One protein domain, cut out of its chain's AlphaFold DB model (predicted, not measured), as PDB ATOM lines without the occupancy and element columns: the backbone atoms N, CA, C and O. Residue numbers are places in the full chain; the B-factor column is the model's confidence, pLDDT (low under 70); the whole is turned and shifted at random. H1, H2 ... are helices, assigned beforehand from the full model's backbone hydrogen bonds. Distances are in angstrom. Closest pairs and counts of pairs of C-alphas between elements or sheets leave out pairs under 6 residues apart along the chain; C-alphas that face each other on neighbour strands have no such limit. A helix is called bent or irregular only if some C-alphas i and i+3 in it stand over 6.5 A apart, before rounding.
ATOM      1  N   ARG A  37     -15.532  -6.026  63.408       50.50
ATOM      2  CA  ARG A  37     -15.543  -7.037  62.339       50.50
ATOM      3  C   ARG A  37     -15.577  -6.400  60.947       50.50
ATOM      4  O   ARG A  37     -15.126  -7.039  60.005       50.50
ATOM      5  N   LEU A  38     -16.070  -5.167  60.824       51.00
ATOM      6  CA  LEU A  38     -16.093  -4.392  59.583       51.00
ATOM      7  C   LEU A  38     -14.674  -4.013  59.144       51.00
ATOM      8  O   LEU A  38     -14.269  -4.402  58.057       51.00
ATOM      9  N   ALA A  39     -13.877  -3.373  60.006       51.12
ATOM     10  CA  ALA A  39     -12.502  -2.980  59.665       51.12
ATOM     11  C   ALA A  39     -11.604  -4.181  59.300       51.12
ATOM     12  O   ALA A  39     -10.810  -4.108  58.366       51.12
ATOM     13  N   ALA A  40     -11.776  -5.319  59.985       53.59
ATOM     14  CA  ALA A  40     -11.081  -6.563  59.650       53.59
ATOM     15  C   ALA A  40     -11.552  -7.181  58.315       53.59
ATOM     16  O   ALA A  40     -10.777  -7.865  57.649       53.59
ATOM     17  N   ARG A  41     -12.798  -6.927  57.894       58.88
ATOM     18  CA  ARG A  41     -13.370  -7.448  56.639       58.88
ATOM     19  C   ARG A  41     -13.091  -6.586  55.420       58.88
ATOM     20  O   ARG A  41     -12.899  -7.132  54.340       58.88
ATOM     21  N   GLN A  42     -12.967  -5.273  55.590       59.88
ATOM     22  CA  GLN A  42     -12.491  -4.354  54.545       59.88
ATOM     23  C   GLN A  42     -11.133  -4.792  53.975       59.88
ATOM     24  O   GLN A  42     -10.844  -4.654  52.782       59.88
ATOM     25  N   THR A  43     -10.311  -5.401  54.835       57.19
ATOM     26  CA  THR A  43      -9.025  -6.004  54.480       57.19
ATOM     27  C   THR A  43      -9.116  -7.429  53.919       57.19
ATOM     28  O   THR A  43      -8.109  -7.924  53.421       57.19
ATOM     29  N   GLN A  44     -10.280  -8.091  53.968       66.06
ATOM     30  CA  GLN A  44     -10.464  -9.491  53.552       66.06
ATOM     31  C   GLN A  44     -11.032  -9.690  52.143       66.06
ATOM     32  O   GLN A  44     -10.933 -10.815  51.652       66.06
ATOM     33  N   TYR A  45     -11.588  -8.662  51.482       75.50
ATOM     34  CA  TYR A  45     -12.051  -8.817  50.098       75.50
ATOM     35  C   TYR A  45     -10.945  -9.419  49.226       75.50
ATOM     36  O   TYR A  45      -9.834  -8.886  49.137       75.50
ATOM     37  N   SER A  46     -11.257 -10.550  48.604       76.56
ATOM     38  CA  SER A  46     -10.286 -11.423  47.962       76.56
ATOM     39  C   SER A  46     -10.890 -12.056  46.718       76.56
ATOM     40  O   SER A  46     -12.071 -12.379  46.684       76.56
ATOM     41  N   CYS A  47     -10.055 -12.271  45.703       77.62
ATOM     42  CA  CYS A  47     -10.421 -12.971  44.473       77.62
ATOM     43  C   CYS A  47      -9.897 -14.417  44.456       77.62
ATOM     44  O   CYS A  47      -9.617 -14.960  43.393       77.62
ATOM     45  N   HIS A  48      -9.692 -15.038  45.621       68.44
ATOM     46  CA  HIS A  48      -9.033 -16.345  45.704       68.44
ATOM     47  C   HIS A  48      -9.860 -17.498  45.108       68.44
ATOM     48  O   HIS A  48      -9.289 -18.472  44.627       68.44
ATOM     49  N   THR A  49     -11.189 -17.391  45.120       69.56
ATOM     50  CA  THR A  49     -12.117 -18.459  44.706       69.56
ATOM     51  C   THR A  49     -12.806 -18.198  43.361       69.56
ATOM     52  O   THR A  49     -13.634 -19.005  42.943       69.56
ATOM     53  N   VAL A  50     -12.466 -17.112  42.651       69.69
ATOM     54  CA  VAL A  50     -13.021 -16.802  41.319       69.69
ATOM     55  C   VAL A  50     -12.192 -17.421  40.196       69.69
ATOM     56  O   VAL A  50     -10.964 -17.482  40.259       69.69
ATOM     57  N   ALA A  51     -12.872 -17.858  39.136       78.50
ATOM     58  CA  ALA A  51     -12.222 -18.370  37.938       78.50
ATOM     59  C   ALA A  51     -11.356 -17.288  37.268       78.50
ATOM     60  O   ALA A  51     -11.667 -16.095  37.313       78.50
ATOM     61  N   SER A  52     -10.271 -17.693  36.600       77.44
ATOM     62  CA  SER A  52      -9.298 -16.762  36.008       77.44
ATOM     63  C   SER A  52      -9.907 -15.801  34.977       77.44
ATOM     64  O   SER A  52      -9.430 -14.677  34.839       77.44
ATOM     65  N   ASN A  53     -10.964 -16.215  34.269       82.94
ATOM     66  CA  ASN A  53     -11.709 -15.366  33.330       82.94
ATOM     67  C   ASN A  53     -12.503 -14.245  34.023       82.94
ATOM     68  O   ASN A  53     -12.772 -13.225  33.395       82.94
ATOM     69  N   ASP A  54     -12.821 -14.400  35.309       80.31
ATOM     70  CA  ASP A  54     -13.609 -13.446  36.099       80.31
ATOM     71  C   ASP A  54     -12.740 -12.610  37.048       80.31
ATOM     72  O   ASP A  54     -13.234 -11.722  37.747       80.31
ATOM     73  N   LEU A  55     -11.419 -12.830  37.044       83.12
ATOM     74  CA  LEU A  55     -10.473 -12.121  37.907       83.12
ATOM     75  C   LEU A  55     -10.531 -10.599  37.692       83.12
ATOM     76  O   LEU A  55     -10.454  -9.831  38.651       83.12
ATOM     77  N   GLY A  56     -10.695 -10.148  36.443       86.44
ATOM     78  CA  GLY A  56     -10.845  -8.725  36.117       86.44
ATOM     79  C   GLY A  56     -12.116  -8.113  36.715       86.44
ATOM     80  O   GLY A  56     -12.057  -7.044  37.323       86.44
ATOM     81  N   ALA A  57     -13.243  -8.824  36.611       85.00
ATOM     82  CA  ALA A  57     -14.517  -8.407  37.194       85.00
ATOM     83  C   ALA A  57     -14.451  -8.387  38.729       85.00
ATOM     84  O   ALA A  57     -14.900  -7.429  39.351       85.00
ATOM     85  N   CYS A  58     -13.812  -9.388  39.337       84.50
ATOM     86  CA  CYS A  58     -13.610  -9.437  40.780       84.50
ATOM     87  C   CYS A  58     -12.758  -8.265  41.296       84.50
ATOM     88  O   CYS A  58     -13.155  -7.583  42.236       84.50
ATOM     89  N   ASN A  59     -11.620  -7.958  40.661       86.56
ATOM     90  CA  ASN A  59     -10.785  -6.820  41.074       86.56
ATOM     91  C   ASN A  59     -11.510  -5.474  40.925       86.56
ATOM     92  O   ASN A  59     -11.363  -4.584  41.770       86.56
ATOM     93  N   ASN A  60     -12.313  -5.322  39.867       87.81
ATOM     94  CA  ASN A  60     -13.165  -4.151  39.705       87.81
ATOM     95  C   ASN A  60     -14.206  -4.072  40.830       87.81
ATOM     96  O   ASN A  60     -14.358  -3.016  41.438       87.81
ATOM     97  N   ALA A  61     -14.831  -5.198  41.176       85.00
ATOM     98  CA  ALA A  61     -15.806  -5.272  42.252       85.00
ATOM     99  C   ALA A  61     -15.209  -4.864  43.612       85.00
ATOM    100  O   ALA A  61     -15.770  -4.013  44.298       85.00
ATOM    101  N   ILE A  62     -14.020  -5.369  43.959       85.19
ATOM    102  CA  ILE A  62     -13.288  -4.957  45.171       85.19
ATOM    103  C   ILE A  62     -13.037  -3.445  45.181       85.19
ATOM    104  O   ILE A  62     -13.205  -2.789  46.208       85.19
ATOM    105  N   THR A  63     -12.628  -2.886  44.041       86.50
ATOM    106  CA  THR A  63     -12.368  -1.445  43.915       86.50
ATOM    107  C   THR A  63     -13.638  -0.634  44.148       86.50
ATOM    108  O   THR A  63     -13.603   0.351  44.882       86.50
ATOM    109  N   THR A  64     -14.763  -1.074  43.587       84.44
ATOM    110  CA  THR A  64     -16.076  -0.456  43.792       84.44
ATOM    111  C   THR A  64     -16.489  -0.499  45.259       84.44
ATOM    112  O   THR A  64     -16.778   0.551  45.823       84.44
ATOM    113  N   LEU A  65     -16.445  -1.668  45.909       80.06
ATOM    114  CA  LEU A  65     -16.819  -1.815  47.325       80.06
ATOM    115  C   LEU A  65     -15.968  -0.911  48.222       80.06
ATOM    116  O   LEU A  65     -16.507  -0.170  49.037       80.06
ATOM    117  N   ARG A  66     -14.648  -0.886  48.006       81.75
ATOM    118  CA  ARG A  66     -13.747   0.018  48.737       81.75
ATOM    119  C   ARG A  66     -14.047   1.488  48.468       81.75
ATOM    120  O   ARG A  66     -13.934   2.302  49.377       81.75
ATOM    121  N   GLY A  67     -14.412   1.834  47.234       82.19
ATOM    122  CA  GLY A  67     -14.828   3.184  46.866       82.19
ATOM    123  C   GLY A  67     -16.092   3.614  47.605       82.19
ATOM    124  O   GLY A  67     -16.135   4.717  48.139       82.19
ATOM    125  N   LEU A  68     -17.096   2.739  47.700       79.00
ATOM    126  CA  LEU A  68     -18.305   2.995  48.486       79.00
ATOM    127  C   LEU A  68     -17.953   3.245  49.956       79.00
ATOM    128  O   LEU A  68     -18.353   4.257  50.528       79.00
ATOM    129  N   GLU A  69     -17.143   2.375  50.555       77.62
ATOM    130  CA  GLU A  69     -16.734   2.518  51.956       77.62
ATOM    131  C   GLU A  69     -15.914   3.787  52.207       77.62
ATOM    132  O   GLU A  69     -16.114   4.463  53.215       77.62
ATOM    133  N   ALA A  70     -15.040   4.165  51.270       80.81
ATOM    134  CA  ALA A  70     -14.288   5.418  51.338       80.81
ATOM    135  C   ALA A  70     -15.196   6.660  51.278       80.81
ATOM    136  O   ALA A  70     -14.841   7.698  51.833       80.81
ATOM    137  N   ASN A  71     -16.373   6.547  50.657       76.12
ATOM    138  CA  ASN A  71     -17.404   7.586  50.647       76.12
ATOM    139  C   ASN A  71     -18.303   7.564  51.901       76.12
ATOM    140  O   ASN A  71     -19.229   8.364  52.002       76.12
ATOM    141  N   GLY A  72     -18.024   6.690  52.873       73.56
ATOM    142  CA  GLY A  72     -18.768   6.592  54.132       73.56
ATOM    143  C   GLY A  72     -19.919   5.584  54.118       73.56
ATOM    144  O   GLY A  72     -20.612   5.454  55.127       73.56
ATOM    145  N   CYS A  73     -20.106   4.836  53.027       77.31
ATOM    146  CA  CYS A  73     -21.075   3.744  52.979       77.31
ATOM    147  C   CYS A  73     -20.682   2.617  53.938       77.31
ATOM    148  O   CYS A  73     -19.568   2.090  53.887       77.31
ATOM    149  N   ASN A  74     -21.634   2.154  54.748       76.25
ATOM    150  CA  ASN A  74     -21.485   0.894  55.467       76.25
ATOM    151  C   ASN A  74     -22.009  -0.258  54.599       76.25
ATOM    152  O   ASN A  74     -23.130  -0.740  54.784       76.25
ATOM    153  N   VAL A  75     -21.175  -0.678  53.642       75.56
ATOM    154  CA  VAL A  75     -21.484  -1.702  52.630       75.56
ATOM    155  C   VAL A  75     -22.074  -2.960  53.280       75.56
ATOM    156  O   VAL A  75     -23.107  -3.475  52.867       75.56
ATOM    157  N   TRP A  76     -21.490  -3.417  54.382       72.81
ATOM    158  CA  TRP A  76     -21.940  -4.631  55.063       72.81
ATOM    159  C   TRP A  76     -23.233  -4.476  55.861       72.81
ATOM    160  O   TRP A  76     -24.040  -5.405  55.889       72.81
ATOM    161  N   ALA A  77     -23.458  -3.329  56.505       73.62
ATOM    162  CA  ALA A  77     -24.739  -3.069  57.163       73.62
ATOM    163  C   ALA A  77     -25.881  -3.030  56.140       73.62
ATOM    164  O   ALA A  77     -26.963  -3.542  56.417       73.62
ATOM    165  N   CYS A  78     -25.606  -2.488  54.952       76.44
ATOM    166  CA  CYS A  78     -26.518  -2.515  53.819       76.44
ATOM    167  C   CYS A  78     -26.796  -3.957  53.360       76.44
ATOM    168  O   CYS A  78     -27.949  -4.380  53.412       76.44
ATOM    169  N   ILE A  79     -25.767  -4.754  53.025       77.25
ATOM    170  CA  ILE A  79     -25.937  -6.167  52.626       77.25
ATOM    171  C   ILE A  79     -26.718  -6.943  53.688       77.25
ATOM    172  O   ILE A  79     -27.681  -7.622  53.357       77.25
ATOM    173  N   GLY A  80     -26.361  -6.816  54.968       72.50
ATOM    174  CA  GLY A  80     -27.059  -7.501  56.057       72.50
ATOM    175  C   GLY A  80     -28.521  -7.070  56.214       72.50
ATOM    176  O   GLY A  80     -29.370  -7.898  56.541       72.50
ATOM    177  N   ALA A  81     -28.840  -5.800  55.946       73.31
ATOM    178  CA  ALA A  81     -30.214  -5.300  55.978       73.31
ATOM    179  C   ALA A  81     -31.069  -5.869  54.835       73.31
ATOM    180  O   ALA A  81     -32.252  -6.144  55.039       73.31
ATOM    181  N   VAL A  82     -30.469  -6.092  53.663       71.56
ATOM    182  CA  VAL A  82     -31.172  -6.536  52.447       71.56
ATOM    183  C   VAL A  82     -30.962  -8.016  52.107       71.56
ATOM    184  O   VAL A  82     -31.555  -8.542  51.168       71.56
ATOM    185  N   ALA A  83     -30.161  -8.730  52.895       73.62
ATOM    186  CA  ALA A  83     -29.909 -10.159  52.730       73.62
ATOM    187  C   ALA A  83     -31.197 -10.988  52.795       73.62
ATOM    188  O   ALA A  83     -31.319 -12.011  52.138       73.62
ATOM    189  N   SER A  84     -32.187 -10.530  53.561       65.44
ATOM    190  CA  SER A  84     -33.489 -11.198  53.657       65.44
ATOM    191  C   SER A  84     -34.425 -10.911  52.476       65.44
ATOM    192  O   SER A  84     -35.388 -11.648  52.273       65.44
ATOM    193  N   SER A  85     -34.162  -9.855  51.699       65.00
ATOM    194  CA  SER A  85     -35.024  -9.390  50.608       65.00
ATOM    195  C   SER A  85     -34.492  -9.736  49.218       65.00
ATOM    196  O   SER A  85     -35.275  -9.758  48.267       65.00
ATOM    197  N   SER A  86     -33.207 -10.068  49.075       67.50
ATOM    198  CA  SER A  86     -32.644 -10.516  47.802       67.50
ATOM    199  C   SER A  86     -31.781 -11.768  47.951       67.50
ATOM    200  O   SER A  86     -30.941 -11.883  48.838       67.50
ATOM    201  N   ALA A  87     -31.961 -12.719  47.033       68.12
ATOM    202  CA  ALA A  87     -31.153 -13.938  47.003       68.12
ATOM    203  C   ALA A  87     -29.665 -13.644  46.726       68.12
ATOM    204  O   ALA A  87     -28.795 -14.370  47.202       68.12
ATOM    205  N   SER A  88     -29.368 -12.565  45.989       69.31
ATOM    206  CA  SER A  88     -28.003 -12.091  45.738       69.31
ATOM    207  C   SER A  88     -27.336 -11.578  47.013       69.31
ATOM    208  O   SER A  88     -26.196 -11.946  47.287       69.31
ATOM    209  N   CYS A  89     -28.040 -10.782  47.823       69.81
ATOM    210  CA  CYS A  89     -27.513 -10.289  49.094       69.81
ATOM    211  C   CYS A  89     -27.544 -11.353  50.194       69.81
ATOM    212  O   CYS A  89     -26.692 -11.318  51.071       69.81
ATOM    213  N   ALA A  90     -28.473 -12.315  50.140       70.00
ATOM    214  CA  ALA A  90     -28.453 -13.496  51.001       70.00
ATOM    215  C   ALA A  90     -27.156 -14.281  50.786       70.00
ATOM    216  O   ALA A  90     -26.424 -14.534  51.736       70.00
ATOM    217  N   ALA A  91     -26.831 -14.584  49.525       71.19
ATOM    218  CA  ALA A  91     -25.586 -15.252  49.172       71.19
ATOM    219  C   ALA A  91     -24.363 -14.416  49.578       71.19
ATOM    220  O   ALA A  91     -23.434 -14.951  50.163       71.19
ATOM    221  N   ALA A  92     -24.375 -13.101  49.345       70.94
ATOM    222  CA  ALA A  92     -23.291 -12.223  49.787       70.94
ATOM    223  C   ALA A  92     -23.110 -12.233  51.321       70.94
ATOM    224  O   ALA A  92     -21.988 -12.323  51.818       70.94
ATOM    225  N   ALA A  93     -24.212 -12.210  52.080       69.94
ATOM    226  CA  ALA A  93     -24.194 -12.256  53.538       69.94
ATOM    227  C   ALA A  93     -23.688 -13.599  54.088       69.94
ATOM    228  O   ALA A  93     -22.935 -13.608  55.065       69.94
ATOM    229  N   GLU A  94     -24.067 -14.711  53.456       67.50
ATOM    230  CA  GLU A  94     -23.605 -16.066  53.787       67.50
ATOM    231  C   GLU A  94     -22.107 -16.235  53.483       67.50
ATOM    232  O   GLU A  94     -21.363 -16.814  54.276       67.50
ATOM    233  N   GLU A  95     -21.639 -15.660  52.374       64.75
ATOM    234  CA  GLU A  95     -20.255 -15.771  51.904       64.75
ATOM    235  C   GLU A  95     -19.277 -14.858  52.668       64.75
ATOM    236  O   GLU A  95     -18.071 -14.924  52.435       64.75
ATOM    237  N   LEU A  96     -19.755 -14.007  53.590       63.78
ATOM    238  CA  LEU A  96     -18.942 -13.202  54.523       63.78
ATOM    239  C   LEU A  96     -17.782 -12.399  53.880       63.78
ATOM    240  O   LEU A  96     -16.806 -12.076  54.569       63.78
ATOM    241  N   GLY A  97     -17.889 -12.049  52.592       59.97
ATOM    242  CA  GLY A  97     -16.905 -11.257  51.836       59.97
ATOM    243  C   GLY A  97     -15.868 -12.076  51.058       59.97
ATOM    244  O   GLY A  97     -14.898 -11.512  50.544       59.97
ATOM    245  N   LEU A  98     -16.051 -13.397  50.953       65.31
ATOM    246  CA  LEU A  98     -15.230 -14.263  50.100       65.31
ATOM    247  C   LEU A  98     -15.572 -14.128  48.610       65.31
ATOM    248  O   LEU A  98     -14.796 -14.580  47.768       65.31
ATOM    249  N   ASN A  99     -16.702 -13.496  48.282       74.00
ATOM    250  CA  ASN A  99     -17.163 -13.322  46.913       74.00
ATOM    251  C   ASN A  99     -17.512 -11.852  46.610       74.00
ATOM    252  O   ASN A  99     -18.690 -11.500  46.528       74.00
ATOM    253  N   PRO A 100     -16.496 -11.004  46.348       76.06
ATOM    254  CA  PRO A 100     -16.696  -9.585  46.053       76.06
ATOM    255  C   PRO A 100     -17.625  -9.337  44.860       76.06
ATOM    256  O   PRO A 100     -18.244  -8.278  44.756       76.06
ATOM    257  N   LEU A 101     -17.720 -10.300  43.938       76.62
ATOM    258  CA  LEU A 101     -18.612 -10.207  42.790       76.62
ATOM    259  C   LEU A 101     -20.081 -10.347  43.217       76.62
ATOM    260  O   LEU A 101     -20.922  -9.594  42.733       76.62
ATOM    261  N   ALA A 102     -20.386 -11.255  44.149       76.94
ATOM    262  CA  ALA A 102     -21.719 -11.384  44.734       76.94
ATOM    263  C   ALA A 102     -22.095 -10.149  45.567       76.94
ATOM    264  O   ALA A 102     -23.216  -9.656  45.444       76.94
ATOM    265  N   ASP A 103     -21.147  -9.604  46.335       75.19
ATOM    266  CA  ASP A 103     -21.331  -8.360  47.088       75.19
ATOM    267  C   ASP A 103     -21.674  -7.187  46.148       75.19
ATOM    268  O   ASP A 103     -22.676  -6.503  46.341       75.19
ATOM    269  N   VAL A 104     -20.927  -6.978  45.056       76.25
ATOM    270  CA  VAL A 104     -21.247  -5.906  44.090       76.25
ATOM    271  C   VAL A 104     -22.540  -6.161  43.327       76.25
ATOM    272  O   VAL A 104     -23.276  -5.213  43.059       76.25
ATOM    273  N   LEU A 105     -22.863  -7.412  42.993       77.31
ATOM    274  CA  LEU A 105     -24.147  -7.741  42.371       77.31
ATOM    275  C   LEU A 105     -25.323  -7.475  43.315       77.31
ATOM    276  O   LEU A 105     -26.370  -7.010  42.861       77.31
ATOM    277  N   CYS A 106     -25.146  -7.710  44.615       78.25
ATOM    278  CA  CYS A 106     -26.073  -7.265  45.646       78.25
ATOM    279  C   CYS A 106     -26.259  -5.735  45.578       78.25
ATOM    280  O   CYS A 106     -27.379  -5.278  45.379       78.25
ATOM    281  N   PHE A 107     -25.190  -4.932  45.572       73.38
ATOM    282  CA  PHE A 107     -25.304  -3.467  45.424       73.38
ATOM    283  C   PHE A 107     -25.955  -3.015  44.116       73.38
ATOM    284  O   PHE A 107     -26.796  -2.117  44.118       73.38
ATOM    285  N   ALA A 108     -25.625  -3.659  42.999       73.75
ATOM    286  CA  ALA A 108     -26.235  -3.362  41.708       73.75
ATOM    287  C   ALA A 108     -27.747  -3.642  41.709       73.75
ATOM    288  O   ALA A 108     -28.506  -2.942  41.041       73.75
ATOM    289  N   SER A 109     -28.198  -4.629  42.491       65.88
ATOM    290  CA  SER A 109     -29.625  -4.912  42.684       65.88
ATOM    291  C   SER A 109     -30.310  -3.955  43.669       65.88
ATOM    292  O   SER A 109     -31.535  -3.847  43.649       65.88
ATOM    293  N   LEU A 110     -29.542  -3.192  44.453       65.88
ATOM    294  CA  LEU A 110     -30.037  -2.178  45.390       65.88
ATOM    295  C   LEU A 110     -30.099  -0.764  44.823       65.88
ATOM    296  O   LEU A 110     -30.638   0.106  45.507       65.88
ATOM    297  N   ALA A 111     -29.633  -0.548  43.586       58.38
ATOM    298  CA  ALA A 111     -29.510   0.744  42.896       58.38
ATOM    299  C   ALA A 111     -30.783   1.626  42.861       58.38
ATOM    300  O   ALA A 111     -30.758   2.721  42.309       58.38
TER     301      ALA A 111
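This is residues 37 to 111 of the 121 residues of the protein "CBP domain-containing protein" of Corynespora cassiicola Philippines (UniProt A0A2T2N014). H5 lies in the middle, crossed by long H2, with H4 folded on it as a hairpin and H3 packed on H4. H1 touches no helix. The printed part has 75 residues, five named helices, H1 to H5, and no named strand: all helix. It is compact, radius of gyration of the C-alphas 11.3 A, spanning 31 by 25 by 22 A.

H1, residues 37 to 42, begins at C-alpha 37 (-15.543, -7.037, 62.339). H2, residues 52 to 70, 27.4 A long, is irregular: C-alphas 53 and 56 are 7.3 A apart. H3 is residues 75 to 82, H4 87 to 94, H5 100 to 110, ending at (-30.037, -2.178, 45.390).

H2 touches H5 with residues 57 to 65 alone; closest C-alphas 58 and 101, 5.4 A. H4 touches H5, closest C-alphas 89 and 106, 4.8 A. H3 touches H4, closest 79 and 89, 5.7 A. Each O i to N i+4 pair is within hydrogen-bond range in H1, H3, H4 and H5; 13 of 15 in H2.

The printed part has no cut or long link; 26 residues are under pLDDT 70.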